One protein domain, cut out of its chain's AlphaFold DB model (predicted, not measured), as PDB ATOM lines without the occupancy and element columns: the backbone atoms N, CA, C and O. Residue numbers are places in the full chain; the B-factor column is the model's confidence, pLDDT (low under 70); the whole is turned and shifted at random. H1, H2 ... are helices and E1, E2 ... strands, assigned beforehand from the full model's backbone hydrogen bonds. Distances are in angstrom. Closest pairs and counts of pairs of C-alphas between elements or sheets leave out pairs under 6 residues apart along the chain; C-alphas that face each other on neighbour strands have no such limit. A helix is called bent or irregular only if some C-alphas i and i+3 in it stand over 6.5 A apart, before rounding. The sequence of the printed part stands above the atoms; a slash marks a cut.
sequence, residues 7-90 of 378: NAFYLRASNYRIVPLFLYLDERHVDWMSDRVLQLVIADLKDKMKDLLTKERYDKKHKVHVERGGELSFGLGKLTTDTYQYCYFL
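This is residues 7 to 90 of the 378 residues of an uncharacterized protein of Trichosporon asahii var. asahii (strain CBS 8904) (UniProt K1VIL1). Two separate two-stranded hairpins, E1 with E2 and E3 with E4, stand with one kinked helix, H1, which runs through the middle of the whole and passes loosely by the hairpin of E3 and E4. The long loop of residues 69 to 84 carries the second hairpin on beyond Arg 68 and Gln 85, and residues 26 to 32, between E2 and H1, stick out. The 84 printed residues hold one named helix and four named strands, in the order E1, E2, H1, E3, E4; both sheets are antiparallel, and the class is mixed, helices and strands. The whole is only just loose, close to compact, with a radius of gyration of the C-alphas of 14.3 A, and spans 36 by 33 by 29 A.

E1, residues 7 to 12, and E2, residues 18 to 24, form a hairpin of antiparallel neighbours, with 152 degrees between their directions. N 9 and O 21 are within hydrogen-bond range at 2.8 A, as are N 19 and O 11, also at 2.8 A. H1, residues 35 to 55, has a kink of 51 degrees near residue 48 and is only just irregular: C-alphas 47 and 50 are 6.53 A apart. Of its O i to N i+4 pairs, 13 of 17 are within hydrogen-bond range. H1 and E1 are apart. E3, residues 64 to 68, and E4, residues 85 to 89, form the other hairpin, antiparallel at 157 degrees. N 65 and O 88 are 2.8 A apart and N 86 and O 67 are 2.9 A apart, both within hydrogen-bond range. The closest C-alphas of H1 and E4 are those of Val 41 and Tyr 86, at 7.7 A. H1 and E3 are near each other, with 5 pairs of C-alphas within 10 A. E2 and E4 are near each other too, with 7 such pairs, while E2 and E3 are apart.

E1 begins at C-alpha 7, (43.012, 14.603, 38.805), and measures 16.2 A from first to last C-alpha. E2 measures 19.0 A. H1 begins at C-alpha 35, (45.927, 23.808, 31.005), and measures 28.9 A. E3 measures 13.5 A and E4 14.0 A; E4 ends at C-alpha 89, (30.256, 9.954, 31.750).

The two C-alphas farthest apart are those of Lys 60 and Leu 76, at 40.3 A. The printed part has no cut. The link from E1 to E2 is tight, those from E2 to H1 and from H1 to E3 are short, and that from E3 to E4, 16 residues, is long. The mean pLDDT of the printed part is 81.7; residues 70 to 82 of this predicted model are under 70.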
ATOM      1  N   ASN A   7      43.133  13.256  38.257       92.31
ATOM      2  CA  ASN A   7      43.012  14.603  38.805       92.31
ATOM      3  C   ASN A   7      41.571  14.850  39.244       92.31
ATOM      4  O   ASN A   7      40.623  14.484  38.548       92.31
ATOM      5  N   ALA A   8      41.413  15.477  40.406       91.75
ATOM      6  CA  ALA A   8      40.122  15.911  40.912       91.75
ATOM      7  C   ALA A   8      40.034  17.433  40.803       91.75
ATOM      8  O   ALA A   8      40.834  18.161  41.392       91.75
ATOM      9  N   PHE A   9      39.049  17.899  40.052       89.94
ATOM     10  CA  PHE A   9      38.719  19.302  39.872       89.94
ATOM     11  C   PHE A   9      37.307  19.574  40.382       89.94
ATOM     12  O   PHE A   9      36.501  18.666  40.586       89.94
ATOM     13  N   TYR A  10      36.994  20.850  40.576       89.06
ATOM     14  CA  TYR A  10      35.681  21.295  41.020       89.06
ATOM     15  C   TYR A  10      35.177  22.369  40.069       89.06
ATOM     16  O   TYR A  10      35.738  23.462  39.995       89.06
ATOM     17  N   LEU A  11      34.111  22.060  39.336       83.62
ATOM     18  CA  LEU A  11      33.488  22.991  38.411       83.62
ATOM     19  C   LEU A  11      32.379  23.757  39.122       83.62
ATOM     20  O   LEU A  11      31.393  23.184  39.585       83.62
ATOM     21  N   ARG A  12      32.505  25.080  39.186       83.81
ATOM     22  CA  ARG A  12      31.451  25.938  39.729       83.81
ATOM     23  C   ARG A  12      30.403  26.214  38.651       83.81
ATOM     24  O   ARG A  12      30.591  27.087  37.812       83.81
ATOM     25  N   ALA A  13      29.293  25.480  38.691       74.81
ATOM     26  CA  ALA A  13      28.175  25.662  37.761       74.81
ATOM     27  C   ALA A  13      27.247  26.821  38.170       74.81
ATOM     28  O   ALA A  13      26.630  27.457  37.320       74.81
ATOM     29  N   SER A  14      27.135  27.113  39.472       78.00
ATOM     30  CA  SER A  14      26.392  28.271  39.987       78.00
ATOM     31  C   SER A  14      27.022  28.813  41.274       78.00
ATOM     32  O   SER A  14      28.005  28.273  41.776       78.00
ATOM     33  N   ASN A  15      26.463  29.881  41.850       80.81
ATOM     34  CA  ASN A  15      26.943  30.418  43.130       80.81
ATOM     35  C   ASN A  15      26.860  29.425  44.294       80.81
ATOM     36  O   ASN A  15      27.612  29.559  45.252       80.81
ATOM     37  N   TYR A  16      25.981  28.430  44.185       80.75
ATOM     38  CA  TYR A  16      25.704  27.467  45.248       80.75
ATOM     39  C   TYR A  16      25.921  26.017  44.810       80.75
ATOM     40  O   TYR A  16      25.709  25.103  45.602       80.75
ATOM     41  N   ARG A  17      26.297  25.783  43.545       77.06
ATOM     42  CA  ARG A  17      26.498  24.438  43.000       77.06
ATOM     43  C   ARG A  17      27.895  24.278  42.447       77.06
ATOM     44  O   ARG A  17      28.310  24.998  41.535       77.06
ATOM     45  N   ILE A  18      28.566  23.277  42.991       82.94
ATOM     46  CA  ILE A  18      29.900  22.858  42.607       82.94
ATOM     47  C   ILE A  18      29.803  21.391  42.225       82.94
ATOM     48  O   ILE A  18      29.240  20.590  42.966       82.94
ATOM     49  N   VAL A  19      30.299  21.069  41.042       82.50
ATOM     50  CA  VAL A  19      30.266  19.729  40.474       82.50
ATOM     51  C   VAL A  19      31.683  19.167  40.548       82.50
ATOM     52  O   VAL A  19      32.595  19.782  39.988       82.50
ATOM     53  N   PRO A  20      31.910  18.046  41.250       89.00
ATOM     54  CA  PRO A  20      33.203  17.380  41.212       89.00
ATOM     55  C   PRO A  20      33.439  16.821  39.806       89.00
ATOM     56  O   PRO A  20      32.590  16.124  39.251       89.00
ATOM     57  N   LEU A  21      34.595  17.136  39.235       88.00
ATOM     58  CA  LEU A  21      35.040  16.686  37.924       88.00
ATOM     59  C   LEU A  21      36.282  15.818  38.113       88.00
ATOM     60  O   LEU A  21      37.308  16.287  38.600       88.00
ATOM     61  N   PHE A  22      36.193  14.551  37.727       90.81
ATOM     62  CA  PHE A  22      37.329  13.637  37.763       90.81
ATOM     63  C   PHE A  22      37.884  13.484  36.354       90.81
ATOM     64  O   PHE A  22      37.196  12.981  35.469       90.81
ATOM     65  N   LEU A  23      39.123  13.925  36.160       92.12
ATOM     66  CA  LEU A  23      39.853  13.749  34.916       92.12
ATOM     67  C   LEU A  23      40.747  12.519  35.048       92.12
ATOM     68  O   LEU A  23      41.646  12.492  35.894       92.12
ATOM     69  N   TYR A  24      40.491  11.527  34.204       93.75
ATOM     70  CA  TYR A  24      41.338  10.353  34.050       93.75
ATOM     71  C   TYR A  24      42.181  10.529  32.793       93.75
ATOM     72  O   TYR A  24      41.645  10.793  31.719       93.75
ATOM     73  N   LEU A  25      43.493  10.414  32.948       93.38
ATOM     74  CA  LEU A  25      44.465  10.472  31.870       93.38
ATOM     75  C   LEU A  25      45.237   9.158  31.853       93.38
ATOM     76  O   LEU A  25      45.573   8.612  32.903       93.38
ATOM     77  N   ASP A  26      45.534   8.686  30.651       94.44
ATOM     78  CA  ASP A  26      46.532   7.639  30.461       94.44
ATOM     79  C   ASP A  26      47.925   8.203  30.787       94.44
ATOM     80  O   ASP A  26      48.174   9.394  30.579       94.44
ATOM     81  N   GLU A  27      48.843   7.361  31.258       94.50
ATOM     82  CA  GLU A  27      50.210   7.743  31.639       94.50
ATOM     83  C   GLU A  27      50.938   8.455  30.494       94.50
ATOM     84  O   GLU A  27      51.646   9.435  30.710       94.50
ATOM     85  N   ARG A  28      50.677   8.029  29.254       94.19
ATOM     86  CA  ARG A  28      51.263   8.611  28.034       94.19
ATOM     87  C   ARG A  28      50.744  10.011  27.709       94.19
ATOM     88  O   ARG A  28      51.392  10.749  26.975       94.19
ATOM     89  N   HIS A  29      49.568  10.367  28.218       92.00
ATOM     90  CA  HIS A  29      48.911  11.642  27.932       92.00
ATOM     91  C   HIS A  29      49.105  12.674  29.045       92.00
ATOM     92  O   HIS A  29      48.690  13.819  28.876       92.00
ATOM     93  N   VAL A  30      49.743  12.302  30.159       94.69
ATOM     94  CA  VAL A  30      49.992  13.216  31.283       94.69
ATOM     95  C   VAL A  30      50.830  14.420  30.847       94.69
ATOM     96  O   VAL A  30      50.472  15.548  31.178       94.69
ATOM     97  N   ASP A  31      51.885  14.196  30.059       93.56
ATOM     98  CA  ASP A  31      52.783  15.266  29.594       93.56
ATOM     99  C   ASP A  31      52.183  16.100  28.455       93.56
ATOM    100  O   ASP A  31      52.492  17.283  28.305       93.56
ATOM    101  N   TRP A  32      51.303  15.495  27.653       91.25
ATOM    102  CA  TRP A  32      50.589  16.192  26.582       91.25
ATOM    103  C   TRP A  32      49.471  17.091  27.129       91.25
ATOM    104  O   TRP A  32      49.177  18.150  26.564       91.25
ATOM    105  N   MET A  33      48.854  16.702  28.249       92.69
ATOM    106  CA  MET A  33      47.776  17.469  28.853       92.69
ATOM    107  C   MET A  33      48.311  18.783  29.426       92.69
ATOM    108  O   MET A  33      49.038  18.822  30.416       92.69
ATOM    109  N   SER A  34      47.906  19.891  28.814       93.31
ATOM    110  CA  SER A  34      48.194  21.238  29.301       93.31
ATOM    111  C   SER A  34      46.920  21.921  29.787       93.31
ATOM    112  O   SER A  34      45.807  21.521  29.443       93.31
ATOM    113  N   ASP A  35      47.070  22.996  30.565       91.94
ATOM    114  CA  ASP A  35      45.927  23.808  31.005       91.94
ATOM    115  C   ASP A  35      45.129  24.355  29.807       91.94
ATOM    116  O   ASP A  35      43.903  24.401  29.833       91.94
ATOM    117  N   ARG A  36      45.815  24.655  28.695       90.62
ATOM    118  CA  ARG A  36      45.180  25.073  27.441       90.62
ATOM    119  C   ARG A  36      44.279  23.982  26.858       90.62
ATOM    120  O   ARG A  36      43.152  24.278  26.475       90.62
ATOM    121  N   VAL A  37      44.752  22.737  26.805       89.56
ATOM    122  CA  VAL A  37      43.960  21.602  26.299       89.56
ATOM    123  C   VAL A  37      42.775  21.330  27.220       89.56
ATOM    124  O   VAL A  37      41.657  21.153  26.742       89.56
ATOM    125  N   LEU A  38      42.983  21.373  28.540       90.44
ATOM    126  CA  LEU A  38      41.893  21.232  29.502       90.44
ATOM    127  C   LEU A  38      40.808  22.292  29.287       90.44
ATOM    128  O   LEU A  38      39.625  21.965  29.289       90.44
ATOM    129  N   GLN A  39      41.198  23.552  29.095       90.25
ATOM    130  CA  GLN A  39      40.259  24.644  28.848       90.25
ATOM    131  C   GLN A  39      39.473  24.451  27.547       90.25
ATOM    132  O   GLN A  39      38.278  24.733  27.540       90.25
ATOM    133  N   LEU A  40      40.103  23.931  26.487       88.50
ATOM    134  CA  LEU A  40      39.422  23.588  25.231       88.50
ATOM    135  C   LEU A  40      38.392  22.469  25.435       88.50
ATOM    136  O   LEU A  40      37.229  22.638  25.081       88.50
ATOM    137  N   VAL A  41      38.774  21.378  26.108       88.50
ATOM    138  CA  VAL A  41      37.848  20.280  26.445       88.50
ATOM    139  C   VAL A  41      36.683  20.786  27.300       88.50
ATOM    140  O   VAL A  41      35.532  20.441  27.048       88.50
ATOM    141  N   ILE A  42      36.952  21.627  28.306       88.94
ATOM    142  CA  ILE A  42      35.903  22.205  29.157       88.94
ATOM    143  C   ILE A  42      34.992  23.133  28.351       88.94
ATOM    144  O   ILE A  42      33.792  23.143  28.609       88.94
ATOM    145  N   ALA A  43      35.525  23.911  27.405       87.38
ATOM    146  CA  ALA A  43      34.725  24.780  26.547       87.38
ATOM    147  C   ALA A  43      33.749  23.964  25.687       87.38
ATOM    148  O   ALA A  43      32.552  24.241  25.728       87.38
ATOM    149  N   ASP A  44      34.230  22.907  25.027       86.94
ATOM    150  CA  ASP A  44      33.392  22.010  24.220       86.94
ATOM    151  C   ASP A  44      32.330  21.300  25.077       86.94
ATOM    152  O   ASP A  44      31.158  21.202  24.706       86.94
ATOM    153  N   LEU A  45      32.723  20.836  26.271       86.12
ATOM    154  CA  LEU A  45      31.819  20.148  27.189       86.12
ATOM    155  C   LEU A  45      30.764  21.102  27.769       86.12
ATOM    156  O   LEU A  45      29.646  20.683  28.060       86.12
ATOM    157  N   LYS A  46      31.098  22.383  27.968       85.62
ATOM    158  CA  LYS A  46      30.223  23.370  28.622       85.62
ATOM    159  C   LYS A  46      28.930  23.597  27.851       85.62
ATOM    160  O   LYS A  46      27.878  23.708  28.485       85.62
ATOM    161  N   ASP A  47      28.999  23.653  26.527       85.38
ATOM    162  CA  ASP A  47      27.813  23.854  25.694       85.38
ATOM    163  C   ASP A  47      26.906  22.621  25.737       85.38
ATOM    164  O   ASP A  47      25.691  22.744  25.894       85.38
ATOM    165  N   LYS A  48      27.506  21.427  25.763       85.00
ATOM    166  CA  LYS A  48      26.794  20.144  25.840       85.00
ATOM    167  C   LYS A  48      26.273  19.818  27.234       85.00
ATOM    168  O   LYS A  48      25.280  19.110  27.369       85.00
ATOM    169  N   MET A  49      26.896  20.343  28.290       83.50
ATOM    170  CA  MET A  49      26.531  20.032  29.676       83.50
ATOM    171  C   MET A  49      25.065  20.332  29.986       83.50
ATOM    172  O   MET A  49      24.459  19.606  30.770       83.50
ATOM    173  N   LYS A  50      24.484  21.389  29.408       82.56
ATOM    174  CA  LYS A  50      23.069  21.717  29.641       82.56
ATOM    175  C   LYS A  50      22.155  20.597  29.148       82.56
ATOM    176  O   LYS A  50      21.291  20.158  29.904       82.56
ATOM    177  N   ASP A  51      22.412  20.112  27.940       86.81
ATOM    178  CA  ASP A  51      21.631  19.057  27.295       86.81
ATOM    179  C   ASP A  51      21.894  17.689  27.925       86.81
ATOM    180  O   ASP A  51      20.985  16.878  28.089       86.81
ATOM    181  N   LEU A  52      23.134  17.429  28.337       85.31
ATOM    182  CA  LEU A  52      23.491  16.203  29.049       85.31
ATOM    183  C   LEU A  52      22.795  16.128  30.408       85.31
ATOM    184  O   LEU A  52      22.241  15.094  30.760       85.31
ATOM    185  N   LEU A  53      22.760  17.229  31.166       81.88
ATOM    186  CA  LEU A  53      22.111  17.261  32.478       81.88
ATOM    187  C   LEU A  53      20.584  17.117  32.400       81.88
ATOM    188  O   LEU A  53      19.979  16.623  33.354       81.88
ATOM    189  N   THR A  54      19.946  17.551  31.309       85.38
ATOM    190  CA  THR A  54      18.503  17.353  31.098       85.38
ATOM    191  C   THR A  54      18.184  15.936  30.639       85.38
ATOM    192  O   THR A  54      17.241  15.354  31.172       85.38
ATOM    193  N   LYS A  55      18.979  15.352  29.733       86.62
ATOM    194  CA  LYS A  55      18.815  13.959  29.270       86.62
ATOM    195  C   LYS A  55      19.070  12.944  30.389       86.62
ATOM    196  O   LYS A  55      18.210  12.116  30.684       86.62
ATOM    197  N   GLU A  56      20.174  13.098  31.121       83.38
ATOM    198  CA  GLU A  56      20.593  12.178  32.195       83.38
ATOM    199  C   GLU A  56      19.592  12.120  33.369       83.38
ATOM    200  O   GLU A  56      19.573  11.165  34.155       83.38
ATOM    201  N   ARG A  57      18.716  13.128  33.523       80.81
ATOM    202  CA  ARG A  57      17.631  13.060  34.518       80.81
ATOM    203  C   ARG A  57      16.720  11.861  34.281       80.81
ATOM    204  O   ARG A  57      16.311  11.238  35.260       80.81
ATOM    205  N   TYR A  58      16.432  11.550  33.024       82.56
ATOM    206  CA  TYR A  58      15.490  10.502  32.647       82.56
ATOM    207  C   TYR A  58      16.184   9.154  32.430       82.56
ATOM    208  O   TYR A  58      15.604   8.115  32.745       82.56
ATOM    209  N   ASP A  59      17.453   9.161  32.017       83.38
ATOM    210  CA  ASP A  59      18.208   7.930  31.791       83.38
ATOM    211  C   ASP A  59      18.627   7.241  33.094       83.38
ATOM    212  O   ASP A  59      19.204   7.837  34.003       83.38
ATOM    213  N   LYS A  60      18.331   5.944  33.221       78.56
ATOM    214  CA  LYS A  60      18.694   5.137  34.405       78.56
ATOM    215  C   LYS A  60      20.080   4.495  34.294       78.56
ATOM    216  O   LYS A  60      20.627   4.084  35.314       78.56
ATOM    217  N   LYS A  61      20.638   4.396  33.085       83.69
ATOM    218  CA  LYS A  61      21.908   3.715  32.806       83.69
ATOM    219  C   LYS A  61      23.019   4.742  32.595       83.69
ATOM    220  O   LYS A  61      22.822   5.714  31.877       83.69
ATOM    221  N   HIS A  62      24.189   4.507  33.189       80.62
ATOM    222  CA  HIS A  62      25.366   5.343  32.950       80.62
ATOM    223  C   HIS A  62      25.895   5.100  31.538       80.62
ATOM    224  O   HIS A  62      26.384   4.009  31.244       80.62
ATOM    225  N   LYS A  63      25.809   6.114  30.676       86.38
ATOM    226  CA  LYS A  63      26.356   6.056  29.320       86.38
ATOM    227  C   LYS A  63      27.716   6.746  29.271       86.38
ATOM    228  O   LYS A  63      27.896   7.846  29.792       86.38
ATOM    229  N   VAL A  64      28.684   6.075  28.651       88.94
ATOM    230  CA  VAL A  64      29.971   6.682  28.310       88.94
ATOM    231  C   VAL A  64      29.821   7.328  26.942       88.94
ATOM    232  O   VAL A  64      29.468   6.664  25.969       88.94
ATOM    233  N   HIS A  65      30.073   8.626  26.879       87.56
ATOM    234  CA  HIS A  65      30.099   9.391  25.644       87.56
ATOM    235  C   HIS A  65      31.541   9.582  25.209       87.56
ATOM    236  O   HIS A  65      32.413   9.862  26.032       87.56
ATOM    237  N   VAL A  66      31.778   9.426  23.913       89.19
ATOM    238  CA  VAL A  66      33.091   9.579  23.296       89.19
ATOM    239  C   VAL A  66      32.965  10.643  22.228       89.19
ATOM    240  O   VAL A  66      32.119  10.537  21.343       89.19
ATOM    241  N   GLU A  67      33.793  11.673  22.316       86.38
ATOM    242  CA  GLU A  67      33.762  12.797  21.399       86.38
ATOM    243  C   GLU A  67      35.160  13.140  20.915       86.38
ATOM    244  O   GLU A  67      36.161  12.976  21.617       86.38
ATOM    245  N   ARG A  68      35.220  13.628  19.680       85.38
ATOM    246  CA  ARG A  68      36.447  14.114  19.070       85.38
ATOM    247  C   ARG A  68      36.387  15.635  19.060       85.38
ATOM    248  O   ARG A  68      35.560  16.215  18.365       85.38
ATOM    249  N   GLY A  69      37.211  16.256  19.892       74.19
ATOM    250  CA  GLY A  69      37.394  17.698  19.916       74.19
ATOM    251  C   GLY A  69      38.349  18.166  18.820       74.19
ATOM    252  O   GLY A  69      39.061  17.370  18.200       74.19
ATOM    253  N   GLY A  70      38.333  19.472  18.561       67.31
ATOM    254  CA  GLY A  70      39.141  20.106  17.513       67.31
ATOM    255  C   GLY A  70      38.391  20.413  16.212       67.31
ATOM    256  O   GLY A  70      38.969  21.014  15.309       67.31
ATOM    257  N   GLU A  71      37.101  20.080  16.104       60.22
ATOM    258  CA  GLU A  71      36.239  20.593  15.030       60.22
ATOM    259  C   GLU A  71      35.536  21.871  15.503       60.22
ATOM    260  O   GLU A  71      34.332  21.913  15.740       60.22
ATOM    261  N   LEU A  72      36.315  22.941  15.679       55.12
ATOM    262  CA  LEU A  72      35.755  24.279  15.834       55.12
ATOM    263  C   LEU A  72      35.158  24.683  14.485       55.12
ATOM    264  O   LEU A  72      35.853  25.164  13.589       55.12
ATOM    265  N   SER A  73      33.855  24.461  14.332       51.44
ATOM    266  CA  SER A  73      33.065  24.916  13.191       51.44
ATOM    267  C   SER A  73      32.860  26.434  13.255       51.44
ATOM    268  O   SER A  73      31.736  26.925  13.345       51.44
ATOM    269  N   PHE A  74      33.940  27.215  13.230       51.94
ATOM    270  CA  PHE A  74      33.834  28.602  12.794       51.94
ATOM    271  C   PHE A  74      33.656  28.559  11.279       51.94
ATOM    272  O   PHE A  74      34.518  28.047  10.566       51.94
ATOM    273  N   GLY A  75      32.508  29.041  10.801       46.66
ATOM    274  CA  GLY A  75      32.016  28.917   9.423       46.66
ATOM    275  C   GLY A  75      32.852  29.575   8.316       46.66
ATOM    276  O   GLY A  75      32.283  29.978   7.310       46.66
ATOM    277  N   LEU A  76      34.173  29.701   8.472       49.31
ATOM    278  CA  LEU A  76      35.075  30.305   7.491       49.31
ATOM    279  C   LEU A  76      36.316  29.468   7.133       49.31
ATOM    280  O   LEU A  76      37.165  29.938   6.382       49.31
ATOM    281  N   GLY A  77      36.439  28.236   7.624       48.03
ATOM    282  CA  GLY A  77      37.532  27.352   7.221       48.03
ATOM    283  C   GLY A  77      37.895  26.357   8.308       48.03
ATOM    284  O   GLY A  77      38.171  26.732   9.445       48.03
ATOM    285  N   LYS A  78      37.896  25.076   7.940       50.53
ATOM    286  CA  LYS A  78      38.210  23.938   8.805       50.53
ATOM    287  C   LYS A  78      39.710  23.931   9.129       50.53
ATOM    288  O   LYS A  78      40.476  23.202   8.507       50.53
ATOM    289  N   LEU A  79      40.149  24.781  10.056       47.56
ATOM    290  CA  LEU A  79      41.533  24.788  10.525       47.56
ATOM    291  C   LEU A  79      41.707  23.659  11.548       47.56
ATOM    292  O   LEU A  79      41.512  23.841  12.747       47.56
ATOM    293  N   THR A  80      42.035  22.467  11.048       51.47
ATOM    294  CA  THR A  80      42.385  21.284  11.843       51.47
ATOM    295  C   THR A  80      43.639  21.568  12.661       51.47
ATOM    296  O   THR A  80      44.756  21.370  12.187       51.47
ATOM    297  N   THR A  81      43.462  22.048  13.885       53.00
ATOM    298  CA  THR A  81      44.525  22.090  14.887       53.00
ATOM    299  C   THR A  81      44.167  21.059  15.947       53.00
ATOM    300  O   THR A  81      43.126  21.152  16.583       53.00
ATOM    301  N   ASP A  82      44.995  20.018  16.003       58.22
ATOM    302  CA  ASP A  82      45.032  18.925  16.974       58.22
ATOM    303  C   ASP A  82      43.680  18.299  17.336       58.22
ATOM    304  O   ASP A  82      42.979  18.718  18.256       58.22
ATOM    305  N   THR A  83      43.332  17.215  16.636       73.50
ATOM    306  CA  THR A  83      42.162  16.416  17.003       73.50
ATOM    307  C   THR A  83      42.447  15.653  18.293       73.50
ATOM    308  O   THR A  83      43.081  14.598  18.258       73.50
ATOM    309  N   TYR A  84      41.985  16.161  19.428       84.25
ATOM    310  CA  TYR A  84      41.954  15.398  20.669       84.25
ATOM    311  C   TYR A  84      40.669  14.581  20.744       84.25
ATOM    312  O   TYR A  84      39.628  14.972  20.226       84.25
ATOM    313  N   GLN A  85      40.730  13.427  21.392       87.75
ATOM    314  CA  GLN A  85      39.552  12.620  21.676       87.75
ATOM    315  C   GLN A  85      39.392  12.535  23.182       87.75
ATOM    316  O   GLN A  85      40.363  12.313  23.904       87.75
ATOM    317  N   TYR A  86      38.173  12.744  23.656       89.44
ATOM    318  CA  TYR A  86      37.863  12.683  25.071       89.44
ATOM    319  C   TYR A  86      36.585  11.893  25.297       89.44
ATOM    320  O   TYR A  86      35.674  11.861  24.469       89.44
ATOM    321  N   CYS A  87      36.539  11.240  26.449       90.12
ATOM    322  CA  CYS A  87      35.382  10.487  26.887       90.12
ATOM    323  C   CYS A  87      34.870  11.095  28.187       90.12
ATOM    324  O   CYS A  87      35.658  11.508  29.041       90.12
ATOM    325  N   TYR A  88      33.556  11.122  28.360       91.12
ATOM    326  CA  TYR A  88      32.931  11.568  29.595       91.12
ATOM    327  C   TYR A  88      31.743  10.680  29.946       91.12
ATOM    328  O   TYR A  88      31.107  10.067  29.092       91.12
ATOM    329  N   PHE A  89      31.444  10.613  31.234       90.38
ATOM    330  CA  PHE A  89      30.256   9.954  31.750       90.38
ATOM    331  C   PHE A  89      29.742  10.753  32.940       90.38
ATOM    332  O   PHE A  89      30.521  11.355  33.688       90.38
ATOM    333  N   LEU A  90      28.426  10.770  33.116       87.94
ATOM    334  CA  LEU A  90      27.799  11.389  34.271       87.94
ATOM    335  C   LEU A  90      27.465  10.304  35.286       87.94
ATOM    336  O   LEU A  90      26.939   9.243  34.959       87.94
TER     337      LEU A  90